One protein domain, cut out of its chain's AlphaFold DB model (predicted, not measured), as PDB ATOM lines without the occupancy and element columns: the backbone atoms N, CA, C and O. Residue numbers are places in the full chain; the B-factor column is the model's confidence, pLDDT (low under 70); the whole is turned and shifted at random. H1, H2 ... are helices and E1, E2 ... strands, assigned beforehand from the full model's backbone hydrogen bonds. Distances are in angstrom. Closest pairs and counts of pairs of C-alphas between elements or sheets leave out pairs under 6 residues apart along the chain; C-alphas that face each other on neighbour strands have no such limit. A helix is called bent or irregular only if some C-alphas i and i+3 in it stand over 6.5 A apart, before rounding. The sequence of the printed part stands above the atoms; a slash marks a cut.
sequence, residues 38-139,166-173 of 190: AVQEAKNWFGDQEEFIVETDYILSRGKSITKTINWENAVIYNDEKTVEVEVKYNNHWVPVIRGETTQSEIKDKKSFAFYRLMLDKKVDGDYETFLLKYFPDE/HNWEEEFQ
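Overview. This is residues 38 to 139 and 166 to 173 of the 190 residues of an uncharacterized protein of Algoriphagus aquimarinus (UniProt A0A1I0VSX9). What shape does the model have? One antiparallel sheet of five strands, strongly twisted, curls like part of a barrel that does not close, and H1 packs on it. H3 grazes the edge strand E5, while H2 is off the sheet. What is printed? There are 110 residues with three named helices and five named strands, in the order H1, E1, H2, E2, E3, H3, E4, E5; the sheet's order is E1, E2, E3, E4, E5, and the class is mixed, helices and strands. How large is it? It is compact, with a radius of gyration of the C-alphas of 14.9 A and spans of 41 by 31 by 24 A.

Arrangement. Where is the first helix? H1, residues 38 to 46, is on the sheet of E1, residues 51 to 53, E2, residues 67 to 78, E3, residues 83 to 90, E4, residues 115 to 122, and E5, residues 128 to 137, at a height over the sheet of 7.6 A. It is only just over E3, on which 3 of its 9 C-alphas fall, and the closest C-alphas of the two are those of Val 39 and Val 84, 6.3 A apart. How are the strands paired? Within hydrogen-bond range are N 52 and O 68 at 2.9 A for E1 and E2, N 69 and O 89 at 2.8 A for the hairpin E2 and E3, N 84 and O 120 at 2.9 A for E3 and E4, and N 133 and O 117 at 2.8 A for the hairpin E4 and E5. What of the other helices? H2, residues 57 to 60, is not on the sheet. H3, residues 104 to 113, only grazes it with residues 106 to 113, and the closest C-alphas of H3 and E5 are those of Lys 110 and Phe 136, 5.7 A apart. Are the helix backbones complete? Every O i to N i+4 pair is within hydrogen-bond range in H1, and 4 of 6 are in H3; H2 is too short for such a pair.

Along the chain. Where does the printed part begin? H1 begins at C-alpha 38, (33.808, 1.638, 19.644), and measures 12.1 A. How long are the strands? E2 measures 26.8 A and bends by 74 degrees at residue 73; E3 measures 22.2 A, E4 23.1 A, and E5 28.1 A, ending at C-alpha 137, (15.137, 1.907, -2.931). Is H3 irregular? Only just: C-alphas 109 and 112 are 6.6 A apart, and H3 measures 15.2 A.

Size, cuts and confidence. Which C-alphas are farthest apart? Those of Arg 62 and Asp 80, 43.6 A. Where is the cut? Residues 140 to 165 are not printed, and C-alphas 139 and 166 are 22.4 A apart. Which link is long? E3 to H3, with 13 residues between them. Where is confidence low? Residues 56 to 64 and 93 to 108 are under 70, and the mean pLDDT of the printed part is 80.7.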
ATOM      1  N   ALA A  38      33.432   1.509  21.052       89.75
ATOM      2  CA  ALA A  38      33.808   1.638  19.644       89.75
ATOM      3  C   ALA A  38      33.160   2.852  18.954       89.75
ATOM      4  O   ALA A  38      33.811   3.546  18.180       89.75
ATOM      5  N   VAL A  39      31.899   3.161  19.285       91.44
ATOM      6  CA  VAL A  39      31.208   4.353  18.764       91.44
ATOM      7  C   VAL A  39      31.845   5.622  19.325       91.44
ATOM      8  O   VAL A  39      32.051   6.578  18.583       91.44
ATOM      9  N   GLN A  40      32.196   5.633  20.614       92.75
ATOM     10  CA  GLN A  40      32.864   6.779  21.232       92.75
ATOM     11  C   GLN A  40      34.260   7.014  20.640       92.75
ATOM     12  O   GLN A  40      34.619   8.156  20.371       92.75
ATOM     13  N   GLU A  41      35.041   5.956  20.417       93.44
ATOM     14  CA  GLU A  41      36.349   6.047  19.761       93.44
ATOM     15  C   GLU A  41      36.227   6.592  18.337       93.44
ATOM     16  O   GLU A  41      36.951   7.519  17.977       93.44
ATOM     17  N   ALA A  42      35.290   6.054  17.551       93.62
ATOM     18  CA  ALA A  42      35.027   6.517  16.193       93.62
ATOM     19  C   ALA A  42      34.577   7.986  16.174       93.62
ATOM     20  O   ALA A  42      35.107   8.768  15.388       93.62
ATOM     21  N   LYS A  43      33.670   8.388  17.078       94.19
ATOM     22  CA  LYS A  43      33.229   9.785  17.226       94.19
ATOM     23  C   LYS A  43      34.398  10.709  17.561       94.19
ATOM     24  O   LYS A  43      34.559  11.740  16.920       94.19
ATOM     25  N   ASN A  44      35.246  10.321  18.513       93.69
ATOM     26  CA  ASN A  44      36.407  11.121  18.912       93.69
ATOM     27  C   ASN A  44      37.432  11.270  17.777       93.69
ATOM     28  O   ASN A  44      38.019  12.338  17.630       93.69
ATOM     29  N   TRP A  45      37.665  10.212  16.990       94.69
ATOM     30  CA  TRP A  45      38.553  10.274  15.825       94.69
ATOM     31  C   TRP A  45      37.967  11.158  14.719       94.69
ATOM     32  O   TRP A  45      38.685  11.956  14.124       94.69
ATOM     33  N   PHE A  46      36.660  11.037  14.470       91.94
ATOM     34  CA  PHE A  46      35.970  11.781  13.419       91.94
ATOM     35  C   PHE A  46      35.847  13.279  13.736       91.94
ATOM     36  O   PHE A  46      35.913  14.118  12.839       91.94
ATOM     37  N   GLY A  47      35.698  13.607  15.020       90.69
ATOM     38  CA  GLY A  47      35.580  14.964  15.542       90.69
ATOM     39  C   GLY A  47      34.180  15.293  16.066       90.69
ATOM     40  O   GLY A  47      33.194  14.614  15.782       90.69
ATOM     41  N   ASP A  48      34.099  16.379  16.835       83.75
ATOM     42  CA  ASP A  48      32.873  16.807  17.529       83.75
ATOM     43  C   ASP A  48      31.856  17.511  16.617       83.75
ATOM     44  O   ASP A  48      30.732  17.797  17.030       83.75
ATOM     45  N   GLN A  49      32.243  17.828  15.381       87.06
ATOM     46  CA  GLN A  49      31.358  18.470  14.422       87.06
ATOM     47  C   GLN A  49      30.306  17.469  13.939       87.06
ATOM     48  O   GLN A  49      30.628  16.406  13.414       87.06
ATOM     49  N   GLU A  50      29.031  17.821  14.093       85.94
ATOM     50  CA  GLU A  50      27.923  16.957  13.673       85.94
ATOM     51  C   GLU A  50      27.297  17.404  12.351       85.94
ATOM     52  O   GLU A  50      26.678  16.586  11.681       85.94
ATOM     53  N   GLU A  51      27.490  18.662  11.935       87.94
ATOM     54  CA  GLU A  51      26.948  19.223  10.695       87.94
ATOM     55  C   GLU A  51      28.058  19.729   9.768       87.94
ATOM     56  O   GLU A  51      28.894  20.534  10.170       87.94
ATOM     57  N   PHE A  52      28.041  19.298   8.507       87.38
ATOM     58  CA  PHE A  52      29.065  19.607   7.509       87.38
ATOM     59  C   PHE A  52      28.440  20.193   6.251       87.38
ATOM     60  O   PHE A  52      27.437  19.678   5.752       87.38
ATOM     61  N   ILE A  53      29.059  21.237   5.703       84.75
ATOM     62  CA  ILE A  53      28.673  21.794   4.406       84.75
ATOM     63  C   ILE A  53      29.183  20.867   3.305       84.75
ATOM     64  O   ILE A  53      30.330  20.427   3.315       84.75
ATOM     65  N   VAL A  54      28.314  20.572   2.345       81.94
ATOM     66  CA  VAL A  54      28.662  19.812   1.151       81.94
ATOM     67  C   VAL A  54      29.168  20.772   0.080       81.94
ATOM     68  O   VAL A  54      28.389  21.477  -0.569       81.94
ATOM     69  N   GLU A  55      30.480  20.780  -0.117       73.25
ATOM     70  CA  GLU A  55      31.154  21.600  -1.118       73.25
ATOM     71  C   GLU A  55      31.323  20.801  -2.413       73.25
ATOM     72  O   GLU A  55      32.240  20.005  -2.566       73.25
ATOM     73  N   THR A  56      30.412  20.994  -3.369       67.38
ATOM     74  CA  THR A  56      30.626  20.515  -4.742       67.38
ATOM     75  C   THR A  56      30.460  21.674  -5.715       67.38
ATOM     76  O   THR A  56      29.562  22.505  -5.540       67.38
ATOM     77  N   ASP A  57      31.278  21.713  -6.771       62.06
ATOM     78  CA  ASP A  57      31.255  22.772  -7.796       62.06
ATOM     79  C   ASP A  57      29.843  23.023  -8.354       62.06
ATOM     80  O   ASP A  57      29.427  24.155  -8.612       62.06
ATOM     81  N   TYR A  58      29.056  21.951  -8.480       59.50
ATOM     82  CA  TYR A  58      27.674  22.018  -8.940       59.50
ATOM     83  C   TYR A  58      26.744  22.740  -7.953       59.50
ATOM     84  O   TYR A  58      25.891  23.526  -8.373       59.50
ATOM     85  N   ILE A  59      26.884  22.484  -6.651       58.59
ATOM     86  CA  ILE A  59      26.070  23.113  -5.601       58.59
ATOM     87  C   ILE A  59      26.402  24.601  -5.493       58.59
ATOM     88  O   ILE A  59      25.492  25.437  -5.498       58.59
ATOM     89  N   LEU A  60      27.699  24.921  -5.465       56.72
ATOM     90  CA  LEU A  60      28.202  26.289  -5.349       56.72
ATOM     91  C   LEU A  60      27.691  27.169  -6.498       56.72
ATOM     92  O   LEU A  60      27.252  28.294  -6.267       56.72
ATOM     93  N   SER A  61      27.606  26.620  -7.717       54.91
ATOM     94  CA  SER A  61      27.083  27.335  -8.893       54.91
ATOM     95  C   SER A  61      25.603  27.748  -8.801       54.91
ATOM     96  O   SER A  61      25.156  28.614  -9.553       54.91
ATOM     97  N   ARG A  62      24.820  27.145  -7.892       60.72
ATOM     98  CA  ARG A  62      23.374  27.398  -7.732       60.72
ATOM     99  C   ARG A  62      23.010  28.180  -6.469       60.72
ATOM    100  O   ARG A  62      21.819  28.377  -6.225       60.72
ATOM    101  N   GLY A  63      23.994  28.598  -5.668       58.47
ATOM    102  CA  GLY A  63      23.779  29.394  -4.454       58.47
ATOM    103  C   GLY A  63      22.941  28.698  -3.373       58.47
ATOM    104  O   GLY A  63      22.353  29.368  -2.529       58.47
ATOM    105  N   LYS A  64      22.838  27.364  -3.407       66.50
ATOM    106  CA  LYS A  64      22.178  26.581  -2.353       66.50
ATOM    107  C   LYS A  64      23.254  25.962  -1.478       66.50
ATOM    108  O   LYS A  64      24.153  25.345  -2.020       66.50
ATOM    109  N   SER A  65      23.152  26.077  -0.159       73.00
ATOM    110  CA  SER A  65      23.959  25.265   0.753       73.00
ATOM    111  C   SER A  65      23.251  23.935   0.999       73.00
ATOM    112  O   SER A  65      22.042  23.886   1.237       73.00
ATOM    113  N   ILE A  66      23.998  22.840   0.906       80.12
ATOM    114  CA  ILE A  66      23.548  21.524   1.361       80.12
ATOM    115  C   ILE A  66      24.403  21.179   2.564       80.12
ATOM    116  O   ILE A  66      25.620  21.341   2.514       80.12
ATOM    117  N   THR A  67      23.762  20.735   3.636       86.19
ATOM    118  CA  THR A  67      24.446  20.264   4.834       86.19
ATOM    119  C   THR A  67      24.096  18.811   5.091       86.19
ATOM    120  O   THR A  67      22.985  18.365   4.782       86.19
ATOM    121  N   LYS A  68      25.072  18.069   5.616       89.19
ATOM    122  CA  LYS A  68      24.901  16.706   6.113       89.19
ATOM    123  C   LYS A  68      25.122  16.684   7.617       89.19
ATOM    124  O   LYS A  68      26.101  17.245   8.103       89.19
ATOM    125  N   THR A  69      24.219  16.026   8.327       90.81
ATOM    126  CA  THR A  69      24.239  15.868   9.776       90.81
ATOM    127  C   THR A  69      24.443  14.402  10.124       90.81
ATOM    128  O   THR A  69      23.735  13.544   9.590       90.81
ATOM    129  N   ILE A  70      25.389  14.113  11.012       91.06
ATOM    130  CA  ILE A  70      25.665  12.763  11.510       91.06
ATOM    131  C   ILE A  70      24.862  12.523  12.784       91.06
ATOM    132  O   ILE A  70      24.890  13.339  13.700       91.06
ATOM    133  N   ASN A  71      24.176  11.384  12.856       88.88
ATOM    134  CA  ASN A  71      23.446  10.971  14.046       88.88
ATOM    135  C   ASN A  71      24.119   9.763  14.714       88.88
ATOM    136  O   ASN A  71      23.934   8.618  14.296       88.88
ATOM    137  N   TRP A  72      24.877  10.035  15.778       89.25
ATOM    138  CA  TRP A  72      25.605   9.024  16.549       89.25
ATOM    139  C   TRP A  72      24.715   8.195  17.489       89.25
ATOM    140  O   TRP A  72      25.124   7.112  17.902       89.25
ATOM    141  N   GLU A  73      23.508   8.661  17.830       85.69
ATOM    142  CA  GLU A  73      22.636   7.991  18.812       85.69
ATOM    143  C   GLU A  73      22.157   6.615  18.336       85.69
ATOM    144  O   GLU A  73      21.950   5.710  19.142       85.69
ATOM    145  N   ASN A  74      22.024   6.451  17.019       82.62
ATOM    146  CA  ASN A  74      21.576   5.215  16.377       82.62
ATOM    147  C   ASN A  74      22.730   4.457  15.706       82.62
ATOM    148  O   ASN A  74      22.498   3.709  14.753       82.62
ATOM    149  N   ALA A  75      23.966   4.684  16.154       88.31
ATOM    150  CA  ALA A  75      25.128   4.013  15.595       88.31
ATOM    151  C   ALA A  75      25.030   2.491  15.765       88.31
ATOM    152  O   ALA A  75      24.646   1.986  16.824       88.31
ATOM    153  N   VAL A  76      25.419   1.757  14.727       86.81
ATOM    154  CA  VAL A  76      25.445   0.293  14.720       86.81
ATOM    155  C   VAL A  76      26.888  -0.174  14.605       86.81
ATOM    156  O   VAL A  76      27.675   0.390  13.850       86.81
ATOM    157  N   ILE A  77      27.244  -1.199  15.373       87.50
ATOM    158  CA  ILE A  77      28.592  -1.758  15.398       87.50
ATOM    159  C   ILE A  77      28.604  -3.118  14.714       87.50
ATOM    160  O   ILE A  77      27.717  -3.948  14.929       87.50
ATOM    161  N   TYR A  78      29.657  -3.366  13.947       83.62
ATOM    162  CA  TYR A  78      29.861  -4.602  13.219       83.62
ATOM    163  C   TYR A  78      31.305  -5.111  13.310       83.62
ATOM    164  O   TYR A  78      32.194  -4.411  13.795       83.62
ATOM    165  N   ASN A  79      31.534  -6.326  12.788       81.38
ATOM    166  CA  ASN A  79      32.856  -6.937  12.625       81.38
ATOM    167  C   ASN A  79      33.697  -6.914  13.911       81.38
ATOM    168  O   ASN A  79      34.834  -6.447  13.889       81.38
ATOM    169  N   ASP A  80      33.124  -7.380  15.024       83.44
ATOM    170  CA  ASP A  80      33.773  -7.373  16.341       83.44
ATOM    171  C   ASP A  80      34.333  -5.989  16.707       83.44
ATOM    172  O   ASP A  80      35.507  -5.842  17.037       83.44
ATOM    173  N   GLU A  81      33.488  -4.960  16.599       85.06
ATOM    174  CA  GLU A  81      33.816  -3.570  16.948       85.06
ATOM    175  C   GLU A  81      34.755  -2.829  15.987       85.06
ATOM    176  O   GLU A  81      35.178  -1.710  16.272       85.06
ATOM    177  N   LYS A  82      35.046  -3.400  14.812       87.50
ATOM    178  CA  LYS A  82      35.907  -2.754  13.805       87.50
ATOM    179  C   LYS A  82      35.187  -1.773  12.899       87.50
ATOM    180  O   LYS A  82      35.834  -0.881  12.365       87.50
ATOM    181  N   THR A  83      33.888  -1.943  12.700       89.12
ATOM    182  CA  THR A  83      33.116  -1.094  11.794       89.12
ATOM    183  C   THR A  83      32.009  -0.411  12.573       89.12
ATOM    184  O   THR A  83      31.195  -1.085  13.209       89.12
ATOM    185  N   VAL A  84      31.951   0.913  12.485       91.12
ATOM    186  CA  VAL A  84      30.852   1.719  13.015       91.12
ATOM    187  C   VAL A  84      30.064   2.291  11.848       91.12
ATOM    188  O   VAL A  84      30.616   2.914  10.947       91.12
ATOM    189  N   GLU A  85      28.759   2.080  11.864       90.19
ATOM    190  CA  GLU A  85      27.821   2.686  10.934       90.19
ATOM    191  C   GLU A  85      27.008   3.753  11.652       90.19
ATOM    192  O   GLU A  85      26.480   3.510  12.736       90.19
ATOM    193  N   VAL A  86      26.851   4.912  11.018       90.56
ATOM    194  CA  VAL A  86      26.027   6.011  11.525       90.56
ATOM    195  C   VAL A  86      25.082   6.536  10.455       90.56
ATOM    196  O   VAL A  86      25.411   6.596   9.267       90.56
ATOM    197  N   GLU A  87      23.884   6.934  10.877       89.25
ATOM    198  CA  GLU A  87      22.908   7.563   9.991       89.25
ATOM    199  C   GLU A  87      23.384   8.973   9.607       89.25
ATOM    200  O   GLU A  87      23.825   9.750  10.457       89.25
ATOM    201  N   VAL A  88      23.246   9.316   8.324       89.75
ATOM    202  CA  VAL A  88      23.508  10.661   7.804       89.75
ATOM    203  C   VAL A  88      22.213  11.250   7.258       89.75
ATOM    204  O   VAL A  88      21.513  10.629   6.453       89.75
ATOM    205  N   LYS A  89      21.891  12.475   7.671       88.19
ATOM    206  CA  LYS A  89      20.725  13.227   7.193       88.19
ATOM    207  C   LYS A  89      21.182  14.435   6.404       88.19
ATOM    208  O   LYS A  89      22.077  15.140   6.838       88.19
ATOM    209  N   TYR A  90      20.543  14.700   5.274       85.38
ATOM    210  CA  TYR A  90      20.796  15.916   4.509       85.38
ATOM    211  C   TYR A  90      19.646  16.894   4.715       85.38
ATOM    212  O   TYR A  90      18.481  16.496   4.658       85.38
ATOM    213  N   ASN A  91      19.958  18.178   4.899       81.56
ATOM    214  CA  ASN A  91      18.944  19.236   5.003       81.56
ATOM    215  C   ASN A  91      18.103  19.381   3.718       81.56
ATOM    216  O   ASN A  91      16.982  19.887   3.722       81.56
ATOM    217  N   ASN A  92      18.648  18.905   2.604       70.94
ATOM    218  CA  ASN A  92      18.034  18.862   1.299       70.94
ATOM    219  C   ASN A  92      18.411  17.520   0.665       70.94
ATOM    220  O   ASN A  92      19.589  17.176   0.636       70.94
ATOM    221  N   HIS A  93      17.433  16.772   0.142       61.16
ATOM    222  CA  HIS A  93      17.608  15.441  -0.470       61.16
ATOM    223  C   HIS A  93      18.297  15.536  -1.846       61.16
ATOM    224  O   HIS A  93      17.826  15.041  -2.880       61.16
ATOM    225  N   TRP A  94      19.409  16.256  -1.898       58.81
ATOM    226  CA  TRP A  94      20.237  16.378  -3.070       58.81
ATOM    227  C   TRP A  94      21.285  15.277  -3.036       58.81
ATOM    228  O   TRP A  94      22.156  15.245  -2.176       58.81
ATOM    229  N   VAL A  95      21.201  14.384  -4.016       59.97
ATOM    230  CA  VAL A  95      22.259  13.429  -4.304       59.97
ATOM    231  C   VAL A  95      22.841  13.794  -5.666       59.97
ATOM    232  O   VAL A  95      22.051  13.944  -6.611       59.97
ATOM    233  N   PRO A  96      24.170  13.981  -5.790       56.75
ATOM    234  CA  PRO A  96      24.802  14.141  -7.087       56.75
ATOM    235  C   PRO A  96      24.545  12.871  -7.890       56.75
ATOM    236  O   PRO A  96      25.015  11.797  -7.537       56.75
ATOM    237  N   VAL A  97      23.756  12.996  -8.953       56.78
ATOM    238  CA  VAL A  97      23.536  11.917  -9.916       56.78
ATOM    239  C   VAL A  97      24.764  11.842 -10.805       56.78
ATOM    240  O   VAL A  97      24.971  12.739 -11.627       56.78
ATOM    241  N   ILE A  98      25.584  10.803 -10.659       56.66
ATOM    242  CA  ILE A  98      26.670  10.572 -11.614       56.66
ATOM    243  C   ILE A  98      26.044  10.171 -12.947       56.66
ATOM    244  O   ILE A  98      25.149   9.327 -13.004       56.66
ATOM    245  N   ARG A  99      26.517  10.786 -14.037       50.25
ATOM    246  CA  ARG A  99      26.182  10.348 -15.395       50.25
ATOM    247  C   ARG A  99      26.726   8.935 -15.593       50.25
ATOM    248  O   ARG A  99      27.923   8.748 -15.783       50.25
ATOM    249  N   GLY A 100      25.831   7.964 -15.546       56.69
ATOM    250  CA  GLY A 100      26.116   6.556 -15.764       56.69
ATOM    251  C   GLY A 100      24.845   5.868 -16.230       56.69
ATOM    252  O   GLY A 100      24.380   6.131 -17.334       56.69
ATOM    253  N   GLU A 101      24.283   5.012 -15.383       51.28
ATOM    254  CA  GLU A 101      23.178   4.129 -15.770       51.28
ATOM    255  C   GLU A 101      21.796   4.599 -15.332       51.28
ATOM    256  O   GLU A 101      20.822   4.312 -16.018       51.28
ATOM    257  N   THR A 102      21.716   5.361 -14.246       56.81
ATOM    258  CA  THR A 102      20.448   5.848 -13.704       56.81
ATOM    259  C   THR A 102      20.275   7.309 -14.097       56.81
ATOM    260  O   THR A 102      21.115   8.170 -13.813       56.81
ATOM    261  N   THR A 103      19.203   7.602 -14.819       55.41
ATOM    262  CA  THR A 103      18.884   8.947 -15.296       55.41
ATOM    263  C   THR A 103      18.546   9.879 -14.128       55.41
ATOM    264  O   THR A 103      18.061   9.461 -13.075       55.41
ATOM    265  N   GLN A 104      18.748  11.191 -14.310       59.03
ATOM    266  CA  GLN A 104      18.314  12.183 -13.314       59.03
ATOM    267  C   GLN A 104      16.809  12.101 -13.012       59.03
ATOM    268  O   GLN A 104      16.407  12.438 -11.899       59.03
ATOM    269  N   SER A 105      15.993  11.666 -13.980       55.44
ATOM    270  CA  SER A 105      14.561  11.412 -13.800       55.44
ATOM    271  C   SER A 105      14.299  10.239 -12.860       55.44
ATOM    272  O   SER A 105      13.558  10.412 -11.903       55.44
ATOM    273  N   GLU A 106      14.963   9.097 -13.051       64.56
ATOM    274  CA  GLU A 106      14.767   7.911 -12.202       64.56
ATOM    275  C   GLU A 106      15.180   8.170 -10.749       64.56
ATOM    276  O   GLU A 106      14.517   7.728  -9.816       64.56
ATOM    277  N   ILE A 107      16.236   8.953 -10.527       64.12
ATOM    278  CA  ILE A 107      16.654   9.301  -9.162       64.12
ATOM    279  C   ILE A 107      15.720  10.331  -8.533       64.12
ATOM    280  O   ILE A 107      15.585  10.359  -7.314       64.12
ATOM    281  N   LYS A 108      15.060  11.183  -9.325       66.75
ATOM    282  CA  LYS A 108      14.087  12.137  -8.782       66.75
ATOM    283  C   LYS A 108      12.934  11.413  -8.086       66.75
ATOM    284  O   LYS A 108      12.532  11.864  -7.018       66.75
ATOM    285  N   ASP A 109      12.484  10.300  -8.652       70.06
ATOM    286  CA  ASP A 109      11.380   9.516  -8.098       70.06
ATOM    287  C   ASP A 109      11.845   8.651  -6.916       70.06
ATOM    288  O   ASP A 109      11.173   8.597  -5.893       70.06
ATOM    289  N   LYS A 110      13.056   8.077  -6.980       71.31
ATOM    290  CA  LYS A 110      13.628   7.270  -5.878       71.31
ATOM    291  C   LYS A 110      14.101   8.093  -4.675       71.31
ATOM    292  O   LYS A 110      14.323   7.557  -3.590       71.31
ATOM    293  N   LYS A 111      14.284   9.407  -4.842       70.62
ATOM    294  CA  LYS A 111      14.797  10.304  -3.790       70.62
ATOM    295  C   LYS A 111      13.914  10.364  -2.548       70.62
ATOM    296  O   LYS A 111      14.457  10.600  -1.472       70.62
ATOM    297  N   SER A 112      12.599  10.175  -2.672       77.44
ATOM    298  CA  SER A 112      11.685  10.207  -1.519       77.44
ATOM    299  C   SER A 112      11.960   9.087  -0.518       77.44
ATOM    300  O   SER A 112      11.664   9.246   0.663       77.44
ATOM    301  N   PHE A 113      12.558   7.983  -0.973       78.88
ATOM    302  CA  PHE A 113      12.863   6.811  -0.151       78.88
ATOM    303  C   PHE A 113      14.351   6.699   0.182       78.88
ATOM    304  O   PHE A 113      14.769   5.755   0.854       78.88
ATOM    305  N   ALA A 114      15.160   7.653  -0.285       83.69
ATOM    306  CA  ALA A 114      16.598   7.604  -0.118       83.69
ATOM    307  C   ALA A 114      17.008   7.779   1.348       83.69
ATOM    308  O   ALA A 114      16.442   8.580   2.095       83.69
ATOM    309  N   PHE A 115      18.039   7.046   1.749       85.75
ATOM    310  CA  PHE A 115      18.662   7.177   3.060       85.75
ATOM    311  C   PHE A 115      20.173   6.995   2.945       85.75
ATOM    312  O   PHE A 115      20.676   6.437   1.967       85.75
ATOM    313  N   TYR A 116      20.904   7.501   3.934       87.94
ATOM    314  CA  TYR A 116      22.353   7.643   3.850       87.94
ATOM    315  C   TYR A 116      23.014   7.150   5.130       87.94
ATOM    316  O   TYR A 116      22.500   7.364   6.230       87.94
ATOM    317  N   ARG A 117      24.148   6.473   4.973       90.00
ATOM    318  CA  ARG A 117      24.922   5.898   6.073       90.00
ATOM    319  C   ARG A 117      26.394   6.216   5.874       90.00
ATOM    320  O   ARG A 117      26.916   6.005   4.782       90.00
ATOM    321  N   LEU A 118      27.044   6.715   6.913       91.88
ATOM    322  CA  LEU A 118      28.495   6.824   6.975       91.88
ATOM    323  C   LEU A 118      29.027   5.569   7.657       91.88
ATOM    324  O   LEU A 118      28.524   5.156   8.699       91.88
ATOM    325  N   MET A 119      30.041   4.982   7.048       92.44
ATOM    326  CA  MET A 119      30.754   3.826   7.561       92.44
ATOM    327  C   MET A 119      32.146   4.281   7.983       92.44
ATOM    328  O   MET A 119      32.801   5.007   7.232       92.44
ATOM    329  N   LEU A 120      32.575   3.866   9.172       93.81
ATOM    330  CA  LEU A 120      33.912   4.083   9.708       93.81
ATOM    331  C   LEU A 120      34.536   2.715  10.001       93.81
ATOM    332  O   LEU A 120      34.139   2.042  10.953       93.81
ATOM    333  N   ASP A 121      35.502   2.314   9.179       92.00
ATOM    334  CA  ASP A 121      36.226   1.049   9.305       92.00
ATOM    335  C   ASP A 121      37.586   1.285   9.963       92.00
ATOM    336  O   ASP A 121      38.461   1.952   9.405       92.00
ATOM    337  N   LYS A 122      37.777   0.720  11.156       93.31
ATOM    338  CA  LYS A 122      39.021   0.809  11.920       93.31
ATOM    339  C   LYS A 122      40.107  -0.043  11.264       93.31
ATOM    340  O   LYS A 122      39.975  -1.264  11.126       93.31
ATOM    341  N   LYS A 123      41.211   0.598  10.895       93.69
ATOM    342  CA  LYS A 123      42.415  -0.028  10.347       93.69
ATOM    343  C   LYS A 123      43.276  -0.634  11.458       93.69
ATOM    344  O   LYS A 123      43.092  -0.387  12.648       93.69
ATOM    345  N   VAL A 124      44.253  -1.446  11.055       91.25
ATOM    346  CA  VAL A 124      45.174  -2.139  11.977       91.25
ATOM    347  C   VAL A 124      46.067  -1.161  12.752       91.25
ATOM    348  O   VAL A 124      46.440  -1.445  13.886       91.25
ATOM    349  N   ASP A 125      46.391  -0.014  12.160       92.25
ATOM    350  CA  ASP A 125      47.176   1.063  12.775       92.25
ATOM    351  C   ASP A 125      46.353   1.969  13.712       92.25
ATOM    352  O   ASP A 125      46.912   2.863  14.344       92.25
ATOM    353  N   GLY A 126      45.047   1.713  13.847       88.62
ATOM    354  CA  GLY A 126      44.132   2.482  14.688       88.62
ATOM    355  C   GLY A 126      43.506   3.698  14.004       88.62
ATOM    356  O   GLY A 126      42.683   4.363  14.632       88.62
ATOM    357  N   ASP A 127      43.856   3.969  12.745       94.12
ATOM    358  CA  ASP A 127      43.192   4.972  11.911       94.12
ATOM    359  C   ASP A 127      41.825   4.465  11.413       94.12
ATOM    360  O   ASP A 127      41.509   3.280  11.548       94.12
ATOM    361  N   TYR A 128      41.012   5.339  10.817       93.38
ATOM    362  CA  TYR A 128      39.743   4.949  10.201       93.38
ATOM    363  C   TYR A 128      39.731   5.242   8.701       93.38
ATOM    364  O   TYR A 128      40.190   6.276   8.219       93.38
ATOM    365  N   GLU A 129      39.169   4.312   7.939       92.25
ATOM    366  CA  GLU A 129      38.703   4.576   6.583       92.25
ATOM    367  C   GLU A 129      37.220   4.934   6.628       92.25
ATOM    368  O   GLU A 129      36.448   4.307   7.353       92.25
ATOM    369  N   THR A 130      36.817   5.949   5.862       92.75
ATOM    370  CA  THR A 130      35.423   6.391   5.830       92.75
ATOM    371  C   THR A 130      34.841   6.327   4.434       92.75
ATOM    372  O   THR A 130      35.488   6.659   3.440       92.75
ATOM    373  N   PHE A 131      33.584   5.909   4.360       90.00
ATOM    374  CA  PHE A 131      32.829   5.904   3.117       90.00
ATOM    375  C   PHE A 131      31.358   6.167   3.385       90.00
ATOM    376  O   PHE A 131      30.776   5.753   4.388       90.00
ATOM    377  N   LEU A 132      30.752   6.883   2.453       90.69
ATOM    378  CA  LEU A 132      29.362   7.270   2.501       90.69
ATOM    379  C   LEU A 132      28.558   6.393   1.546       90.69
ATOM    380  O   LEU A 132      28.748   6.422   0.329       90.69
ATOM    381  N   LEU A 133      27.610   5.654   2.101       89.56
ATOM    382  CA  LEU A 133      26.668   4.837   1.357       89.56
ATOM    383  C   LEU A 133      25.348   5.582   1.198       89.56
ATOM    384  O   LEU A 133      24.723   6.000   2.175       89.56
ATOM    385  N   LYS A 134      24.908   5.719  -0.050       88.19
ATOM    386  CA  LYS A 134      23.629   6.322  -0.418       88.19
ATOM    387  C   LYS A 134      22.727   5.258  -1.010       88.19
ATOM    388  O   LYS A 134      23.073   4.654  -2.022       88.19
ATOM    389  N   TYR A 135      21.591   5.037  -0.369       87.31
ATOM    390  CA  TYR A 135      20.632   4.010  -0.736       87.31
ATOM    391  C   TYR A 135      19.478   4.651  -1.494       87.31
ATOM    392  O   TYR A 135      18.939   5.668  -1.061       87.31
ATOM    393  N   PHE A 136      19.086   4.029  -2.600       85.94
ATOM    394  CA  PHE A 136      17.969   4.434  -3.449       85.94
ATOM    395  C   PHE A 136      17.053   3.234  -3.689       85.94
ATOM    396  O   PHE A 136      17.207   2.540  -4.699       85.94
ATOM    397  N   PRO A 137      16.143   2.945  -2.749       85.62
ATOM    398  CA  PRO A 137      15.137   1.907  -2.931       85.62
ATOM    399  C   PRO A 137      14.277   2.179  -4.169       85.62
ATOM    400  O   PRO A 137      13.964   3.333  -4.469       85.62
ATOM    401  N   ASP A 138      13.885   1.117  -4.873       84.56
ATOM    402  CA  ASP A 138      12.930   1.216  -5.984       84.56
ATOM    403  C   ASP A 138      11.485   1.421  -5.462       84.56
ATOM    404  O   ASP A 138      10.668   2.031  -6.149       84.56
ATOM    405  N   GLU A 139      11.187   0.986  -4.231       82.56
ATOM    406  CA  GLU A 139       9.877   1.091  -3.567       82.56
ATOM    407  C   GLU A 139      10.040   1.372  -2.061       82.56
ATOM    408  O   GLU A 139      11.068   1.027  -1.474       82.56
ATOM    409  N   HIS A 166      30.361   6.715  -1.971       87.94
ATOM    410  CA  HIS A 166      31.173   7.914  -2.119       87.94
ATOM    411  C   HIS A 166      32.249   7.934  -1.028       87.94
ATOM    412  O   HIS A 166      32.095   7.280   0.005       87.94
ATOM    413  N   ASN A 167      33.317   8.699  -1.235       90.06
ATOM    414  CA  ASN A 167      34.162   9.115  -0.116       90.06
ATOM    415  C   ASN A 167      33.432  10.174   0.734       90.06
ATOM    416  O   ASN A 167      32.287  10.556   0.454       90.06
ATOM    417  N   TRP A 168      34.090  10.640   1.794       89.12
ATOM    418  CA  TRP A 168      33.534  11.669   2.667       89.12
ATOM    419  C   TRP A 168      33.285  12.998   1.933       89.12
ATOM    420  O   TRP A 168      32.302  13.680   2.218       89.12
ATOM    421  N   GLU A 169      34.093  13.324   0.929       87.31
ATOM    422  CA  GLU A 169      33.988  14.524   0.089       87.31
ATOM    423  C   GLU A 169      32.921  14.406  -1.019       87.31
ATOM    424  O   GLU A 169      32.869  15.233  -1.927       87.31
ATOM    425  N   GLU A 170      32.035  13.405  -0.947       84.81
ATOM    426  CA  GLU A 170      30.930  13.174  -1.893       84.81
ATOM    427  C   GLU A 170      31.368  12.771  -3.315       84.81
ATOM    428  O   GLU A 170      30.555  12.760  -4.247       84.81
ATOM    429  N   GLU A 171      32.628  12.380  -3.503       85.12
ATOM    430  CA  GLU A 171      33.139  11.847  -4.760       85.12
ATOM    431  C   GLU A 171      32.758  10.375  -4.920       85.12
ATOM    432  O   GLU A 171      33.056   9.525  -4.077       85.12
ATOM    433  N   PHE A 172      32.117  10.058  -6.042       85.38
ATOM    434  CA  PHE A 172      31.676   8.702  -6.338       85.38
ATOM    435  C   PHE A 172      32.842   7.746  -6.549       85.38
ATOM    436  O   PHE A 172      33.721   8.004  -7.370       85.38
ATOM    437  N   GLN A 173      32.772   6.602  -5.876       86.19
ATOM    438  CA  GLN A 173      33.755   5.531  -5.982       86.19
ATOM    439  C   GLN A 173      33.177   4.348  -6.773       86.19
ATOM    440  O   GLN A 173      33.744   3.901  -7.774       86.19
TER     441      GLN A 173